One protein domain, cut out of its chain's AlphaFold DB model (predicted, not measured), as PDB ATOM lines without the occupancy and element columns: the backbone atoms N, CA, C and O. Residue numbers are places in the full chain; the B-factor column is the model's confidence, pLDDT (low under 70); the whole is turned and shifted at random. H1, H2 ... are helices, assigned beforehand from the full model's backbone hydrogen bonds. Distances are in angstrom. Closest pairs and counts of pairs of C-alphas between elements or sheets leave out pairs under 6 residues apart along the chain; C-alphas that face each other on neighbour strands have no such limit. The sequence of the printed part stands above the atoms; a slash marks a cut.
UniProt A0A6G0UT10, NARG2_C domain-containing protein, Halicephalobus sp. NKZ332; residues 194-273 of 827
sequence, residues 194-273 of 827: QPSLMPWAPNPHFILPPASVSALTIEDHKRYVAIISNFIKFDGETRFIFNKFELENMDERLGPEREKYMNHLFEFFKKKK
ATOM      1  N   GLN A 194      68.738  55.411  27.183       62.69
ATOM      2  CA  GLN A 194      69.612  55.198  28.332       62.69
ATOM      3  C   GLN A 194      68.964  55.841  29.571       62.69
ATOM      4  O   GLN A 194      68.561  57.004  29.478       62.69
ATOM      5  N   PRO A 195      68.901  55.159  30.732       64.81
ATOM      6  CA  PRO A 195      68.332  55.734  31.955       64.81
ATOM      7  C   PRO A 195      68.979  57.069  32.357       64.81
ATOM      8  O   PRO A 195      68.318  57.950  32.894       64.81
ATOM      9  N   SER A 196      70.254  57.263  32.008       67.31
ATOM     10  CA  SER A 196      71.003  58.515  32.174       67.31
ATOM     11  C   SER A 196      70.420  59.723  31.424       67.31
ATOM     12  O   SER A 196      70.716  60.851  31.821       67.31
ATOM     13  N   LEU A 197      69.628  59.498  30.368       67.75
ATOM     14  CA  LEU A 197      69.004  60.509  29.506       67.75
ATOM     15  C   LEU A 197      67.512  60.734  29.809       67.75
ATOM     16  O   LEU A 197      66.936  61.695  29.291       67.75
ATOM     17  N   MET A 198      66.888  59.869  30.616       68.75
ATOM     18  CA  MET A 198      65.490  60.035  31.026       68.75
ATOM     19  C   MET A 198      65.316  61.322  31.853       68.75
ATOM     20  O   MET A 198      66.229  61.662  32.607       68.75
ATOM     21  N   PRO A 199      64.171  62.030  31.747       66.38
ATOM     22  CA  PRO A 199      63.888  63.256  32.513       66.38
ATOM     23  C   PRO A 199      64.188  63.110  34.000       66.38
ATOM     24  O   PRO A 199      64.816  63.966  34.619       66.38
ATOM     25  N   TRP A 200      63.774  61.963  34.524       69.62
ATOM     26  CA  TRP A 200      64.003  61.497  35.870       69.62
ATOM     27  C   TRP A 200      64.107  59.970  35.840       69.62
ATOM     28  O   TRP A 200      63.501  59.314  34.986       69.62
ATOM     29  N   ALA A 201      64.873  59.410  36.768       64.75
ATOM     30  CA  ALA A 201      64.946  57.980  37.021       64.75
ATOM     31  C   ALA A 201      64.775  57.754  38.533       64.75
ATOM     32  O   ALA A 201      65.346  58.529  39.310       64.75
ATOM     33  N   PRO A 202      64.034  56.717  38.969       64.88
ATOM     34  CA  PRO A 202      63.960  56.356  40.377       64.88
ATOM     35  C   PRO A 202      65.354  56.167  40.977       64.88
ATOM     36  O   PRO A 202      66.275  55.697  40.306       64.88
ATOM     37  N   ASN A 203      65.508  56.508  42.257       67.69
ATOM     38  CA  ASN A 203      66.763  56.262  42.960       67.69
ATOM     39  C   ASN A 203      67.026  54.740  42.964       67.69
ATOM     40  O   ASN A 203      66.163  54.005  43.438       67.69
ATOM     41  N   PRO A 204      68.182  54.239  42.484       64.44
ATOM     42  CA  PRO A 204      68.435  52.799  42.383       64.44
ATOM     43  C   PRO A 204      68.476  52.086  43.745       64.44
ATOM     44  O   PRO A 204      68.355  50.868  43.803       64.44
ATOM     45  N   HIS A 205      68.622  52.832  44.845       68.81
ATOM     46  CA  HIS A 205      68.550  52.316  46.215       68.81
ATOM     47  C   HIS A 205      67.130  52.339  46.805       68.81
ATOM     48  O   HIS A 205      66.946  51.952  47.958       68.81
ATOM     49  N   PHE A 206      66.134  52.822  46.059       69.00
ATOM     50  CA  PHE A 206      64.727  52.711  46.422       69.00
ATOM     51  C   PHE A 206      64.166  51.415  45.825       69.00
ATOM     52  O   PHE A 206      63.827  51.342  44.644       69.00
ATOM     53  N   ILE A 207      64.117  50.373  46.652       70.19
ATOM     54  CA  ILE A 207      63.561  49.072  46.281       70.19
ATOM     55  C   ILE A 207      62.052  49.133  46.520       70.19
ATOM     56  O   ILE A 207      61.618  49.318  47.653       70.19
ATOM     57  N   LEU A 208      61.260  48.982  45.459       69.06
ATOM     58  CA  LEU A 208      59.803  48.881  45.569       69.06
ATOM     59  C   LEU A 208      59.401  47.692  46.465       69.06
ATOM     60  O   LEU A 208      60.041  46.639  46.382       69.06
ATOM     61  N   PRO A 209      58.320  47.806  47.264       68.50
ATOM     62  CA  PRO A 209      57.739  46.660  47.956       68.50
ATOM     63  C   PRO A 209      57.470  45.504  46.977       68.50
ATOM     64  O   PRO A 209      57.030  45.757  45.851       68.50
ATOM     65  N   PRO A 210      57.723  44.242  47.366       66.00
ATOM     66  CA  PRO A 210      57.604  43.113  46.452       66.00
ATOM     67  C   PRO A 210      56.178  42.965  45.895       66.00
ATOM     68  O   PRO A 210      55.233  42.683  46.627       66.00
ATOM     69  N   ALA A 211      56.072  43.129  44.574       60.88
ATOM     70  CA  ALA A 211      54.981  42.697  43.700       60.88
ATOM     71  C   ALA A 211      53.535  42.930  44.194       60.88
ATOM     72  O   ALA A 211      52.714  42.011  44.192       60.88
ATOM     73  N   SER A 212      53.157  44.184  44.458       63.50
ATOM     74  CA  SER A 212      51.793  44.594  44.104       63.50
ATOM     75  C   SER A 212      51.686  44.641  42.577       63.50
ATOM     76  O   SER A 212      52.339  45.470  41.943       63.50
ATOM     77  N   VAL A 213      50.895  43.746  41.978       69.81
ATOM     78  CA  VAL A 213      50.545  43.833  40.549       69.81
ATOM     79  C   VAL A 213      49.820  45.160  40.323       69.81
ATOM     80  O   VAL A 213      48.944  45.508  41.115       69.81
ATOM     81  N   SER A 214      50.200  45.908  39.282       83.50
ATOM     82  CA  SER A 214      49.591  47.216  39.028       83.50
ATOM     83  C   SER A 214      48.100  47.090  38.720       83.50
ATOM     84  O   SER A 214      47.665  46.128  38.083       83.50
ATOM     85  N   ALA A 215      47.315  48.079  39.148       88.25
ATOM     86  CA  ALA A 215      45.877  48.133  38.878       88.25
ATOM     87  C   ALA A 215      45.540  48.400  37.394       88.25
ATOM     88  O   ALA A 215      44.386  48.245  36.973       88.25
ATOM     89  N   LEU A 216      46.529  48.816  36.595       91.75
ATOM     90  CA  LEU A 216      46.401  49.032  35.156       91.75
ATOM     91  C   LEU A 216      46.893  47.821  34.357       91.75
ATOM     92  O   LEU A 216      47.928  47.227  34.655       91.75
ATOM     93  N   THR A 217      46.171  47.497  33.281       91.88
ATOM     94  CA  THR A 217      46.657  46.541  32.275       91.88
ATOM     95  C   THR A 217      47.867  47.116  31.527       91.88
ATOM     96  O   THR A 217      48.148  48.315  31.585       91.88
ATOM     97  N   ILE A 218      48.594  46.282  30.778       89.62
ATOM     98  CA  ILE A 218      49.729  46.750  29.963       89.62
ATOM     99  C   ILE A 218      49.242  47.754  28.896       89.62
ATOM    100  O   ILE A 218      49.938  48.716  28.563       89.62
ATOM    101  N   GLU A 219      48.036  47.549  28.377       92.00
ATOM    102  CA  GLU A 219      47.362  48.388  27.389       92.00
ATOM    103  C   GLU A 219      46.946  49.727  28.007       92.00
ATOM    104  O   GLU A 219      47.314  50.774  27.465       92.00
ATOM    105  N   ASP A 220      46.297  49.698  29.177       92.88
ATOM    106  CA  ASP A 220      45.970  50.895  29.964       92.88
ATOM    107  C   ASP A 220      47.240  51.683  30.306       92.88
ATOM    108  O   ASP A 220      47.282  52.892  30.128       92.88
ATOM    109  N   HIS A 221      48.320  51.019  30.725       89.44
ATOM    110  CA  HIS A 221      49.574  51.687  31.071       89.44
ATOM    111  C   HIS A 221      50.227  52.365  29.852       89.44
ATOM    112  O   HIS A 221      50.641  53.524  29.926       89.44
ATOM    113  N   LYS A 222      50.276  51.692  28.690       88.94
ATOM    114  CA  LYS A 222      50.732  52.310  27.425       88.94
ATOM    115  C   LYS A 222      49.876  53.528  27.068       88.94
ATOM    116  O   LYS A 222      50.410  54.540  26.612       88.94
ATOM    117  N   ARG A 223      48.557  53.428  27.259       90.12
ATOM    118  CA  ARG A 223      47.578  54.482  26.977       90.12
ATOM    119  C   ARG A 223      47.755  55.678  27.918       90.12
ATOM    120  O   ARG A 223      47.911  56.796  27.434       90.12
ATOM    121  N   TYR A 224      47.861  55.428  29.219       90.12
ATOM    122  CA  TYR A 224      48.168  56.384  30.283       90.12
ATOM    123  C   TYR A 224      49.446  57.179  29.983       90.12
ATOM    124  O   TYR A 224      49.415  58.407  29.866       90.12
ATOM    125  N   VAL A 225      50.560  56.481  29.727       85.50
ATOM    126  CA  VAL A 225      51.850  57.102  29.379       85.50
ATOM    127  C   VAL A 225      51.761  57.898  28.074       85.50
ATOM    128  O   VAL A 225      52.311  58.997  27.994       85.50
ATOM    129  N   ALA A 226      51.055  57.401  27.052       84.44
ATOM    130  CA  ALA A 226      50.871  58.122  25.792       84.44
ATOM    131  C   ALA A 226      50.029  59.400  25.958       84.44
ATOM    132  O   ALA A 226      50.314  60.409  25.308       84.44
ATOM    133  N   ILE A 227      49.021  59.384  26.834       84.50
ATOM    134  CA  ILE A 227      48.226  60.567  27.163       84.50
ATOM    135  C   ILE A 227      49.101  61.583  27.917       84.50
ATOM    136  O   ILE A 227      49.254  62.707  27.434       84.50
ATOM    137  N   ILE A 228      49.764  61.190  29.013       80.94
ATOM    138  CA  ILE A 228      50.653  62.074  29.800       80.94
ATOM    139  C   ILE A 228      51.795  62.649  28.951       80.94
ATOM    140  O   ILE A 228      52.100  63.838  29.042       80.94
ATOM    141  N   SER A 229      52.377  61.865  28.042       76.62
ATOM    142  CA  SER A 229      53.434  62.340  27.133       76.62
ATOM    143  C   SER A 229      52.976  63.465  26.191       76.62
ATOM    144  O   SER A 229      53.809  64.190  25.644       76.62
ATOM    145  N   ASN A 230      51.666  63.634  25.982       75.31
ATOM    146  CA  ASN A 230      51.128  64.798  25.278       75.31
ATOM    147  C   ASN A 230      50.932  66.008  26.202       75.31
ATOM    148  O   ASN A 230      51.147  67.123  25.736       75.31
ATOM    149  N   PHE A 231      50.617  65.803  27.486       69.12
ATOM    150  CA  PHE A 231      50.540  66.866  28.500       69.12
ATOM    151  C   PHE A 231      51.904  67.476  28.864       69.12
ATOM    152  O   PHE A 231      51.969  68.654  29.192       69.12
ATOM    153  N   ILE A 232      53.003  66.714  28.768       66.25
ATOM    154  CA  ILE A 232      54.372  67.211  29.039       66.25
ATOM    155  C   ILE A 232      54.822  68.283  28.022       66.25
ATOM    156  O   ILE A 232      55.758  69.043  28.276       66.25
ATOM    157  N   LYS A 233      54.163  68.388  26.861       67.69
ATOM    158  CA  LYS A 233      54.460  69.436  25.877       67.69
ATOM    159  C   LYS A 233      53.966  70.788  26.398       67.69
ATOM    160  O   LYS A 233      52.808  70.918  26.774       67.69
ATOM    161  N   PHE A 234      54.832  71.798  26.300       56.47
ATOM    162  CA  PHE A 234      54.644  73.191  26.753       56.47
ATOM    163  C   PHE A 234      53.323  73.867  26.326       56.47
ATOM    164  O   PHE A 234      52.929  74.887  26.883       56.47
ATOM    165  N   ASP A 235      52.636  73.315  25.330       57.72
ATOM    166  CA  ASP A 235      51.434  73.888  24.734       57.72
ATOM    167  C   ASP A 235      50.184  73.617  25.584       57.72
ATOM    168  O   ASP A 235      49.225  74.377  25.477       57.72
ATOM    169  N   GLY A 236      50.212  72.595  26.453       54.97
ATOM    170  CA  GLY A 236      49.272  72.359  27.562       54.97
ATOM    171  C   GLY A 236      47.802  72.079  27.208       54.97
ATOM    172  O   GLY A 236      47.066  71.545  28.034       54.97
ATOM    173  N   GLU A 237      47.355  72.419  26.002       60.56
ATOM    174  CA  GLU A 237      45.965  72.293  25.579       60.56
ATOM    175  C   GLU A 237      45.638  70.839  25.210       60.56
ATOM    176  O   GLU A 237      46.228  70.226  24.314       60.56
ATOM    177  N   THR A 238      44.666  70.262  25.923       59.47
ATOM    178  CA  THR A 238      44.154  68.922  25.646       59.47
ATOM    179  C   THR A 238      43.526  68.885  24.263       59.47
ATOM    180  O   THR A 238      42.433  69.414  24.067       59.47
ATOM    181  N   ARG A 239      44.152  68.169  23.322       65.44
ATOM    182  CA  ARG A 239      43.561  67.939  21.994       65.44
ATOM    183  C   ARG A 239      42.174  67.278  22.067       65.44
ATOM    184  O   ARG A 239      41.374  67.461  21.158       65.44
ATOM    185  N   PHE A 240      41.896  66.524  23.135       78.56
ATOM    186  CA  PHE A 240      40.613  65.866  23.379       78.56
ATOM    187  C   PHE A 240      40.251  65.926  24.869       78.56
ATOM    188  O   PHE A 240      41.039  65.480  25.703       78.56
ATOM    189  N   ILE A 241      39.049  66.414  25.192       79.50
ATOM    190  CA  ILE A 241      38.516  66.457  26.569       79.50
ATOM    191  C   ILE A 241      38.387  65.041  27.153       79.50
ATOM    192  O   ILE A 241      38.682  64.833  28.326       79.50
ATOM    193  N   PHE A 242      38.034  64.052  26.323       85.94
ATOM    194  CA  PHE A 242      37.911  62.644  26.721       85.94
ATOM    195  C   PHE A 242      39.165  62.103  27.426       85.94
ATOM    196  O   PHE A 242      39.047  61.408  28.430       85.94
ATOM    197  N   ASN A 243      40.364  62.495  26.976       88.00
ATOM    198  CA  ASN A 243      41.623  62.069  27.594       88.00
ATOM    199  C   ASN A 243      41.750  62.505  29.067       88.00
ATOM    200  O   ASN A 243      42.514  61.888  29.802       88.00
ATOM    201  N   LYS A 244      41.051  63.568  29.498       84.12
ATOM    202  CA  LYS A 244      41.036  64.021  30.897       84.12
ATOM    203  C   LYS A 244      40.242  63.048  31.770       84.12
ATOM    204  O   LYS A 244      40.782  62.557  32.749       84.12
ATOM    205  N   PHE A 245      39.024  62.705  31.351       88.31
ATOM    206  CA  PHE A 245      38.187  61.714  32.038       88.31
ATOM    207  C   PHE A 245      38.834  60.318  32.046       88.31
ATOM    208  O   PHE A 245      38.791  59.599  33.040       88.31
ATOM    209  N   GLU A 246      39.494  59.948  30.944       92.00
ATOM    210  CA  GLU A 246      40.244  58.694  30.837       92.00
ATOM    211  C   GLU A 246      41.412  58.631  31.840       92.00
ATOM    212  O   GLU A 246      41.621  57.594  32.470       92.00
ATOM    213  N   LEU A 247      42.142  59.742  32.032       90.06
ATOM    214  CA  LEU A 247      43.161  59.852  33.083       90.06
ATOM    215  C   LEU A 247      42.556  59.808  34.483       90.06
ATOM    216  O   LEU A 247      43.091  59.088  35.313       90.06
ATOM    217  N   GLU A 248      41.468  60.535  34.743       90.12
ATOM    218  CA  GLU A 248      40.818  60.593  36.061       90.12
ATOM    219  C   GLU A 248      40.401  59.188  36.541       90.12
ATOM    220  O   GLU A 248      40.745  58.791  37.651       90.12
ATOM    221  N   ASN A 249      39.793  58.380  35.664       93.31
ATOM    222  CA  ASN A 249      39.445  56.980  35.944       93.31
ATOM    223  C   ASN A 249      40.689  56.082  36.149       93.31
ATOM    224  O   ASN A 249      40.740  55.256  37.063       93.31
ATOM    225  N   MET A 250      41.738  56.241  35.332       94.19
ATOM    226  CA  MET A 250      42.990  55.492  35.534       94.19
ATOM    227  C   MET A 250      43.724  55.900  36.823       94.19
ATOM    228  O   MET A 250      44.325  55.046  37.473       94.19
ATOM    229  N   ASP A 251      43.657  57.172  37.213       91.12
ATOM    230  CA  ASP A 251      44.231  57.704  38.449       91.12
ATOM    231  C   ASP A 251      43.485  57.192  39.691       91.12
ATOM    232  O   ASP A 251      44.139  56.840  40.674       91.12
ATOM    233  N   GLU A 252      42.153  57.091  39.633       93.31
ATOM    234  CA  GLU A 252      41.315  56.484  40.677       93.31
ATOM    235  C   GLU A 252      41.675  55.003  40.881       93.31
ATOM    236  O   GLU A 252      41.982  54.581  41.998       93.31
ATOM    237  N   ARG A 253      41.766  54.227  39.789       93.81
ATOM    238  CA  ARG A 253      42.214  52.820  39.818       93.81
ATOM    239  C   ARG A 253      43.616  52.653  40.414       93.81
ATOM    240  O   ARG A 253      43.872  51.666  41.100       93.81
ATOM    241  N   LEU A 254      44.519  53.605  40.169       90.81
ATOM    242  CA  LEU A 254      45.876  53.624  40.730       90.81
ATOM    243  C   LEU A 254      45.937  54.086  42.199       90.81
ATOM    244  O   LEU A 254      46.997  53.958  42.812       90.81
ATOM    245  N   GLY A 255      44.853  54.604  42.784       90.62
ATOM    246  CA  GLY A 255      44.825  55.151  44.148       90.62
ATOM    247  C   GLY A 255      45.434  54.221  45.213       90.62
ATOM    248  O   GLY A 255      46.417  54.610  45.848       90.62
ATOM    249  N   PRO A 256      44.959  52.968  45.363       89.38
ATOM    250  CA  PRO A 256      45.493  52.026  46.356       89.38
ATOM    251  C   PRO A 256      46.945  51.584  46.099       89.38
ATOM    252  O   PRO A 256      47.653  51.184  47.025       89.38
ATOM    253  N   GLU A 257      47.405  51.626  44.844       87.81
ATOM    254  CA  GLU A 257      48.801  51.349  44.474       87.81
ATOM    255  C   GLU A 257      49.703  52.520  44.896       87.81
ATOM    256  O   GLU A 257      50.737  52.319  45.539       87.81
ATOM    257  N   ARG A 258      49.260  53.752  44.616       86.62
ATOM    258  CA  ARG A 258      49.925  54.995  45.028       86.62
ATOM    259  C   ARG A 258      50.012  55.125  46.537       86.62
ATOM    260  O   ARG A 258      51.074  55.469  47.036       86.62
ATOM    261  N   GLU A 259      48.945  54.821  47.269       87.69
ATOM    262  CA  GLU A 259      48.941  54.900  48.732       87.69
ATOM    263  C   GLU A 259      50.003  53.969  49.346       87.69
ATOM    264  O   GLU A 259      50.822  54.400  50.157       87.69
ATOM    265  N   LYS A 260      50.075  52.710  48.888       87.00
ATOM    266  CA  LYS A 260      51.110  51.749  49.318       87.00
ATOM    267  C   LYS A 260      52.524  52.229  48.982       87.00
ATOM    268  O   LYS A 260      53.422  52.128  49.819       87.00
ATOM    269  N   TYR A 261      52.717  52.761  47.775       85.38
ATOM    270  CA  TYR A 261      53.988  53.329  47.324       85.38
ATOM    271  C   TYR A 261      54.417  54.536  48.180       85.38
ATOM    272  O   TYR A 261      55.557  54.587  48.645       85.38
ATOM    273  N   MET A 262      53.492  55.455  48.464       85.12
ATOM    274  CA  MET A 262      53.723  56.640  49.295       85.12
ATOM    275  C   MET A 262      54.020  56.270  50.752       85.12
ATOM    276  O   MET A 262      54.997  56.756  51.314       85.12
ATOM    277  N   ASN A 263      53.273  55.333  51.341       87.38
ATOM    278  CA  ASN A 263      53.547  54.824  52.688       87.38
ATOM    279  C   ASN A 263      54.956  54.211  52.799       87.38
ATOM    280  O   ASN A 263      55.667  54.454  53.776       87.38
ATOM    281  N   HIS A 264      55.409  53.484  51.770       85.31
ATOM    282  CA  HIS A 264      56.778  52.967  51.729       85.31
ATOM    283  C   HIS A 264      57.834  54.080  51.580       85.31
ATOM    284  O   HIS A 264      58.875  54.042  52.244       85.31
ATOM    285  N   LEU A 265      57.563  55.102  50.759       83.31
ATOM    286  CA  LEU A 265      58.417  56.286  50.642       83.31
ATOM    287  C   LEU A 265      58.554  57.035  51.969       83.31
ATOM    288  O   LEU A 265      59.668  57.424  52.321       83.31
ATOM    289  N   PHE A 266      57.474  57.205  52.734       83.75
ATOM    290  CA  PHE A 266      57.543  57.887  54.027       83.75
ATOM    291  C   PHE A 266      58.449  57.160  55.011       83.75
ATOM    292  O   PHE A 266      59.342  57.788  55.579       83.75
ATOM    293  N   GLU A 267      58.324  55.842  55.147       85.00
ATOM    294  CA  GLU A 267      59.206  55.063  56.025       85.00
ATOM    295  C   GLU A 267      60.677  55.049  55.560       85.00
ATOM    296  O   GLU A 267      61.596  54.975  56.384       85.00
ATOM    297  N   PHE A 268      60.934  55.203  54.257       83.56
ATOM    298  CA  PHE A 268      62.284  55.402  53.718       83.56
ATOM    299  C   PHE A 268      62.841  56.805  54.031       83.56
ATOM    300  O   PHE A 268      63.973  56.935  54.506       83.56
ATOM    301  N   PHE A 269      62.064  57.869  53.803       81.38
ATOM    302  CA  PHE A 269      62.529  59.254  53.948       81.38
ATOM    303  C   PHE A 269      62.540  59.772  55.390       81.38
ATOM    304  O   PHE A 269      63.419  60.569  55.730       81.38
ATOM    305  N   LYS A 270      61.688  59.233  56.270       82.12
ATOM    306  CA  LYS A 270      61.726  59.429  57.732       82.12
ATOM    307  C   LYS A 270      63.104  59.114  58.328       82.12
ATOM    308  O   LYS A 270      63.539  59.777  59.263       82.12
ATOM    309  N   LYS A 271      63.834  58.164  57.729       80.50
ATOM    310  CA  LYS A 271      65.214  57.807  58.106       80.50
ATOM    311  C   LYS A 271      66.276  58.712  57.471       80.50
ATOM    312  O   LYS A 271      67.338  58.893  58.057       80.50
ATOM    313  N   LYS A 272      66.017  59.274  56.282       77.25
ATOM    314  CA  LYS A 272      67.010  60.029  55.489       77.25
ATOM    315  C   LYS A 272      67.006  61.547  55.689       77.25
ATOM    316  O   LYS A 272      67.974  62.180  55.285       77.25
ATOM    317  N   LYS A 273      65.961  62.133  56.292       78.31
ATOM    318  CA  LYS A 273      65.834  63.589  56.538       78.31
ATOM    319  C   LYS A 273      66.108  64.439  55.267       78.31
ATOM    320  O   LYS A 273      67.038  65.247  55.269       78.31
TER     321      LYS A 273
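Overview. This is residues 194 to 273 of the 827 residues of the protein "NARG2_C domain-containing protein" of Halicephalobus sp. NKZ332 (UniProt A0A6G0UT10). Helices H2 and H3 follow each other end to end as a wide, open V that makes the long axis, and H1 packs steeply on H2 alone. The long unnamed stretch of residues 194 to 217 runs past H3 toward H1, and its residues 194 to 205 stick out. The printed part has 80 residues with three named helices, in the order H1, H2, H3, and no named strand. The class is all helix, and the whole is loose, with a radius of gyration of the C-alphas of 15.2 A. It is only just elongated, spanning 43 by 29 by 23 A.

Arrangement. From Gln 194 the backbone runs through residues 194 to 217 with no named element, and residues 194 to 205 stand free. H1, residues 218 to 231, touches H2, residues 242 to 253. Their closest C-alphas, those of Tyr 224 and Leu 247, are 6.7 A apart. They run opposite ways at a steep tilt of 53 degrees. H3, residues 255 to 272, is apart from H1. H2 and H3 meet only through their link. Every O i to N i+4 pair is within hydrogen-bond range in H2, against 9 of 10 in H1 and 12 of 14 in H3.

Along the chain. H1 begins at C-alpha 218, (49.729, 46.750, 29.963), and is 20.2 A long from first to last C-alpha. H2 begins at C-alpha 242, (37.911, 62.644, 26.721), and measures 16.9 A. H3, the longest with 18 residues, measures 25.4 A and ends at C-alpha 272, (67.010, 60.029, 55.489).

Size, cuts and confidence. The two C-alphas farthest apart, those of Phe 240 and Lys 271, are 43.3 A apart. The printed part has no cut. The link from H1 to H2 is short and that from H2 to H3 is tight. Residues 232 to 237 also stand free. The mean pLDDT of the printed part is 78.9, with values under 70 at residues 194 to 206, 208 to 213 and 231 to 239.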